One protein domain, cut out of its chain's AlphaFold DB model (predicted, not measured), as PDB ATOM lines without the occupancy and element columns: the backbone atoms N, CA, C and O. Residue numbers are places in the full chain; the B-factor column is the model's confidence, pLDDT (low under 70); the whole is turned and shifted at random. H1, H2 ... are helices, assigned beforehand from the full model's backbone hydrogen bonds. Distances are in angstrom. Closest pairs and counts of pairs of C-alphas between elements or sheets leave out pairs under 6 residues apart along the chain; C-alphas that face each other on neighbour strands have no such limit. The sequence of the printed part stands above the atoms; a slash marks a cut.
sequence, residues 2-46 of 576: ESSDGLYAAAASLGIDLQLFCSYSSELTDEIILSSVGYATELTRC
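What this domain is: This is residues 2 to 46 of the 576 residues of the protein "Protein shortage in CHIASMATA 1" of Vitis vinifera (UniProt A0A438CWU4). Two helices stand well separated, and one long link, residues 15 to 25, crosses the gap between them from the far end of H1 back to the beginning of H2, in a flat, open N shape with no packed core. H2, the longer helix, makes one long side of the N, and its part from residue 34 on stands free together with the last printed residues. The printed part has 45 residues with two named helices, H1 then H2, and no named strand; its class is all helix. It is only just loose, close to extended, with a radius of gyration of the C-alphas of 13.6 A and spans of 33 by 31 by 9 A.

How they stand to each other: Begin with H1, residues 4 to 14, and compare it with H2, residues 26 to 43: the two are apart, with no C-alpha of the one within 8 A of the other. Look inside each helix at the backbone O of residue i and N of residue i+4; in H1 and H2 every such pair is within hydrogen-bond range.

Where its parts are: Find C-alpha 4 of Ser 4 at (173.707, 141.329, 166.723); from there H1 runs 15.5 A to C-alpha 14. The link then brings you to C-alpha 26 at (192.605, 149.931, 166.124), where H2 begins. H2 runs 25.7 A to C-alpha 43 at (184.650, 143.698, 142.529).

The domain as a whole: The two C-alphas farthest apart are those of Glu 2 and Cys 46, at 39.8 A. The link from H1 to H2 is long, with 11 residues, and the printed part has no cut. Residues 34 to 46, of which 34 to 43 belong to H2, stand free. The mean pLDDT of the printed part is 85.5; look for values under 70 at residues 2 to 3 and 45 to 46.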
ATOM      1  N   GLU A   2     176.028 138.951 171.499       58.53
ATOM      2  CA  GLU A   2     174.613 138.665 171.881       58.53
ATOM      3  C   GLU A   2     173.513 139.723 171.579       58.53
ATOM      4  O   GLU A   2     172.355 139.527 171.933       58.53
ATOM      5  N   SER A   3     173.833 140.852 170.943       68.25
ATOM      6  CA  SER A   3     172.884 141.876 170.480       68.25
ATOM      7  C   SER A   3     172.898 142.105 168.958       68.25
ATOM      8  O   SER A   3     172.174 142.977 168.471       68.25
ATOM      9  N   SER A   4     173.671 141.317 168.196       79.62
ATOM     10  CA  SER A   4     173.707 141.329 166.723       79.62
ATOM     11  C   SER A   4     172.320 141.203 166.107       79.62
ATOM     12  O   SER A   4     171.984 141.906 165.157       79.62
ATOM     13  N   ASP A   5     171.495 140.339 166.679       83.44
ATOM     14  CA  ASP A   5     170.254 139.879 166.062       83.44
ATOM     15  C   ASP A   5     169.205 141.000 166.033       83.44
ATOM     16  O   ASP A   5     168.425 141.111 165.090       83.44
ATOM     17  N   GLY A   6     169.262 141.919 167.005       85.81
ATOM     18  CA  GLY A   6     168.482 143.157 166.999       85.81
ATOM     19  C   GLY A   6     168.918 144.146 165.911       85.81
ATOM     20  O   GLY A   6     168.073 144.860 165.371       85.81
ATOM     21  N   LEU A   7     170.206 144.168 165.543       86.19
ATOM     22  CA  LEU A   7     170.713 144.971 164.423       86.19
ATOM     23  C   LEU A   7     170.321 144.351 163.078       86.19
ATOM     24  O   LEU A   7     169.826 145.071 162.214       86.19
ATOM     25  N   TYR A   8     170.454 143.029 162.920       89.62
ATOM     26  CA  TYR A   8     169.992 142.313 161.725       89.62
ATOM     27  C   TYR A   8     168.473 142.439 161.532       89.62
ATOM     28  O   TYR A   8     168.025 142.770 160.435       89.62
ATOM     29  N   ALA A   9     167.671 142.285 162.591       89.50
ATOM     30  CA  ALA A   9     166.223 142.479 162.528       89.50
ATOM     31  C   ALA A   9     165.834 143.927 162.170       89.50
ATOM     32  O   ALA A   9     164.896 144.143 161.396       89.50
ATOM     33  N   ALA A  10     166.561 144.927 162.683       90.06
ATOM     34  CA  ALA A  10     166.351 146.329 162.323       90.06
ATOM     35  C   ALA A  10     166.750 146.626 160.866       90.06
ATOM     36  O   ALA A  10     166.017 147.326 160.169       90.06
ATOM     37  N   ALA A  11     167.865 146.068 160.387       88.50
ATOM     38  CA  ALA A  11     168.330 146.219 159.010       88.50
ATOM     39  C   ALA A  11     167.360 145.560 158.011       88.50
ATOM     40  O   ALA A  11     166.891 146.223 157.084       88.50
ATOM     41  N   ALA A  12     166.929 144.323 158.277       88.38
ATOM     42  CA  ALA A  12     165.909 143.626 157.492       88.38
ATOM     43  C   ALA A  12     164.562 144.377 157.482       88.38
ATOM     44  O   ALA A  12     163.923 144.488 156.437       88.38
ATOM     45  N   SER A  13     164.162 144.979 158.611       88.75
ATOM     46  CA  SER A  13     162.957 145.829 158.695       88.75
ATOM     47  C   SER A  13     163.035 147.104 157.842       88.75
ATOM     48  O   SER A  13     162.001 147.704 157.546       88.75
ATOM     49  N   LEU A  14     164.242 147.526 157.453       85.88
ATOM     50  CA  LEU A  14     164.504 148.666 156.571       85.88
ATOM     51  C   LEU A  14     164.848 148.252 155.128       85.88
ATOM     52  O   LEU A  14     165.000 149.131 154.283       85.88
ATOM     53  N   GLY A  15     164.963 146.950 154.837       83.88
ATOM     54  CA  GLY A  15     165.437 146.447 153.541       83.88
ATOM     55  C   GLY A  15     166.923 146.726 153.284       83.88
ATOM     56  O   GLY A  15     167.300 147.002 152.149       83.88
ATOM     57  N   ILE A  16     167.746 146.721 154.336       87.56
ATOM     58  CA  ILE A  16     169.189 146.983 154.274       87.56
ATOM     59  C   ILE A  16     169.948 145.679 154.530       87.56
ATOM     60  O   ILE A  16     169.801 145.083 155.598       87.56
ATOM     61  N   ASP A  17     170.810 145.287 153.593       86.00
ATOM     62  CA  ASP A  17     171.807 144.242 153.823       86.00
ATOM     63  C   ASP A  17     172.915 144.783 154.741       86.00
ATOM     64  O   ASP A  17     173.536 145.810 154.456       86.00
ATOM     65  N   LEU A  18     173.150 144.105 155.866       87.44
ATOM     66  CA  LEU A  18     174.110 144.508 156.895       87.44
ATOM     67  C   LEU A  18     175.176 143.423 157.076       87.44
ATOM     68  O   LEU A  18     174.846 142.261 157.293       87.44
ATOM     69  N   GLN A  19     176.448 143.817 157.070       89.44
ATOM     70  CA  GLN A  19     177.566 142.967 157.480       89.44
ATOM     71  C   GLN A  19     178.215 143.572 158.728       89.44
ATOM     72  O   GLN A  19     178.417 144.787 158.797       89.44
ATOM     73  N   LEU A  20     178.510 142.737 159.726       88.88
ATOM     74  CA  LEU A  20     179.118 143.153 160.988       88.88
ATOM     75  C   LEU A  20     180.497 142.511 161.138       88.88
ATOM     76  O   LEU A  20     180.619 141.289 161.203       88.88
ATOM     77  N   PHE A  21     181.517 143.355 161.249       88.31
ATOM     78  CA  PHE A  21     182.879 142.962 161.589       88.31
ATOM     79  C   PHE A  21     183.140 143.304 163.056       88.31
ATOM     80  O   PHE A  21     182.784 144.395 163.509       88.31
ATOM     81  N   CYS A  22     183.747 142.384 163.802       85.50
ATOM     82  CA  CYS A  22     184.184 142.625 165.175       85.50
ATOM     83  C   CYS A  22     185.711 142.744 165.214       85.50
ATOM     84  O   CYS A  22     186.420 141.923 164.638       85.50
ATOM     85  N   SER A  23     186.211 143.782 165.883       90.31
ATOM     86  CA  SER A  23     187.638 144.067 166.005       90.31
ATOM     87  C   SER A  23     188.027 144.346 167.453       90.31
ATOM     88  O   SER A  23     187.291 144.979 168.210       90.31
ATOM     89  N   TYR A  24     189.207 143.855 167.837       87.75
ATOM     90  CA  TYR A  24     189.731 143.949 169.204       87.75
ATOM     91  C   TYR A  24     190.803 145.041 169.371       87.75
ATOM     92  O   TYR A  24     191.185 145.357 170.497       87.75
ATOM     93  N   SER A  25     191.269 145.646 168.271       92.88
ATOM     94  CA  SER A  25     192.214 146.771 168.279       92.88
ATOM     95  C   SER A  25     191.975 147.745 167.119       92.88
ATOM     96  O   SER A  25     191.242 147.448 166.169       92.88
ATOM     97  N   SER A  26     192.599 148.924 167.193       90.38
ATOM     98  CA  SER A  26     192.605 149.931 166.124       90.38
ATOM     99  C   SER A  26     193.227 149.400 164.833       90.38
ATOM    100  O   SER A  26     192.671 149.585 163.757       90.38
ATOM    101  N   GLU A  27     194.339 148.681 164.949       92.06
ATOM    102  CA  GLU A  27     195.151 148.209 163.825       92.06
ATOM    103  C   GLU A  27     194.391 147.151 163.017       92.06
ATOM    104  O   GLU A  27     194.319 147.244 161.794       92.06
ATOM    105  N   LEU A  28     193.729 146.211 163.706       92.06
ATOM    106  CA  LEU A  28     192.842 145.231 163.073       92.06
ATOM    107  C   LEU A  28     191.620 145.908 162.424       92.06
ATOM    108  O   LEU A  28     191.115 145.442 161.408       92.06
ATOM    109  N   THR A  29     191.135 147.018 162.992       94.12
ATOM    110  CA  THR A  29     190.022 147.786 162.408       94.12
ATOM    111  C   THR A  29     190.446 148.456 161.099       94.12
ATOM    112  O   THR A  29     189.728 148.353 160.105       94.12
ATOM    113  N   ASP A  30     191.624 149.084 161.071       93.75
ATOM    114  CA  ASP A  30     192.188 149.682 159.858       93.75
ATOM    115  C   ASP A  30     192.489 148.611 158.793       93.75
ATOM    116  O   ASP A  30     192.191 148.821 157.616       93.75
ATOM    117  N   GLU A  31     192.990 147.433 159.183       93.12
ATOM    118  CA  GLU A  31     193.199 146.295 158.276       93.12
ATOM    119  C   GLU A  31     191.881 145.779 157.673       93.12
ATOM    120  O   GLU A  31     191.788 145.620 156.455       93.12
ATOM    121  N   ILE A  32     190.829 145.597 158.484       92.56
ATOM    122  CA  ILE A  32     189.489 145.211 158.006       92.56
ATOM    123  C   ILE A  32     188.934 146.258 157.029       92.56
ATOM    124  O   ILE A  32     188.386 145.891 155.986       92.56
ATOM    125  N   ILE A  33     189.095 147.554 157.319       94.06
ATOM    126  CA  ILE A  33     188.651 148.644 156.435       94.06
ATOM    127  C   ILE A  33     189.420 148.613 155.108       94.06
ATOM    128  O   ILE A  33     188.799 148.641 154.043       94.06
ATOM    129  N   LEU A  34     190.752 148.520 155.146       92.50
ATOM    130  CA  LEU A  34     191.596 148.492 153.947       92.50
ATOM    131  C   LEU A  34     191.355 147.233 153.103       92.50
ATOM    132  O   LEU A  34     191.260 147.336 151.880       92.50
ATOM    133  N   SER A  35     191.175 146.073 153.738       90.62
ATOM    134  CA  SER A  35     190.812 144.813 153.080       90.62
ATOM    135  C   SER A  35     189.434 144.900 152.414       90.62
ATOM    136  O   SER A  35     189.291 144.576 151.234       90.62
ATOM    137  N   SER A  36     188.436 145.460 153.110       89.31
ATOM    138  CA  SER A  36     187.087 145.685 152.566       89.31
ATOM    139  C   SER A  36     187.091 146.643 151.369       89.31
ATOM    140  O   SER A  36     186.411 146.398 150.371       89.31
ATOM    141  N   VAL A  37     187.888 147.717 151.426       88.69
ATOM    142  CA  VAL A  37     188.097 148.643 150.298       88.69
ATOM    143  C   VAL A  37     188.830 147.953 149.143       88.69
ATOM    144  O   VAL A  37     188.453 148.142 147.984       88.69
ATOM    145  N   GLY A  38     189.827 147.111 149.429       87.38
ATOM    146  CA  GLY A  38     190.501 146.269 148.438       87.38
ATOM    147  C   GLY A  38     189.510 145.374 147.695       87.38
ATOM    148  O   GLY A  38     189.329 145.516 146.488       87.38
ATOM    149  N   TYR A  39     188.769 144.543 148.426       86.44
ATOM    150  CA  TYR A  39     187.751 143.649 147.871       86.44
ATOM    151  C   TYR A  39     186.676 144.395 147.059       86.44
ATOM    152  O   TYR A  39     186.337 143.992 145.943       86.44
ATOM    153  N   ALA A  40     186.190 145.539 147.556       82.06
ATOM    154  CA  ALA A  40     185.238 146.376 146.829       82.06
ATOM    155  C   ALA A  40     185.829 146.976 145.536       82.06
ATOM    156  O   ALA A  40     185.136 147.042 144.516       82.06
ATOM    157  N   THR A  41     187.101 147.392 145.539       79.94
ATOM    158  CA  THR A  41     187.779 147.916 144.337       79.94
ATOM    159  C   THR A  41     188.144 146.826 143.332       79.94
ATOM    160  O   THR A  41     188.168 147.113 142.136       79.94
ATOM    161  N   GLU A  42     188.328 145.573 143.757       81.50
ATOM    162  CA  GLU A  42     188.437 144.426 142.846       81.50
ATOM    163  C   GLU A  42     187.085 144.051 142.222       81.50
ATOM    164  O   GLU A  42     186.993 143.938 141.001       81.50
ATOM    165  N   LEU A  43     186.013 143.960 143.021       73.56
ATOM    166  CA  LEU A  43     184.650 143.698 142.529       73.56
ATOM    167  C   LEU A  43     184.125 144.770 141.561       73.56
ATOM    168  O   LEU A  43     183.299 144.474 140.697       73.56
ATOM    169  N   THR A  44     184.572 146.020 141.713       71.31
ATOM    170  CA  THR A  44     184.166 147.152 140.861       71.31
ATOM    171  C   THR A  44     185.190 147.515 139.780       71.31
ATOM    172  O   THR A  44     184.959 148.438 138.987       71.31
ATOM    173  N   ARG A  45     186.300 146.770 139.692       68.00
ATOM    174  CA  ARG A  45     187.381 146.973 138.722       68.00
ATOM    175  C   ARG A  45     186.826 146.914 137.297       68.00
ATOM    176  O   ARG A  45     186.090 146.001 136.938       68.00
ATOM    177  N   CYS A  46     187.152 147.920 136.485       65.62
ATOM    178  CA  CYS A  46     186.648 148.086 135.111       65.62
ATOM    179  C   CYS A  46     185.112 148.256 134.962       65.62
ATOM    180  O   CYS A  46     184.610 148.351 133.834       65.62
TER     181      CYS A  46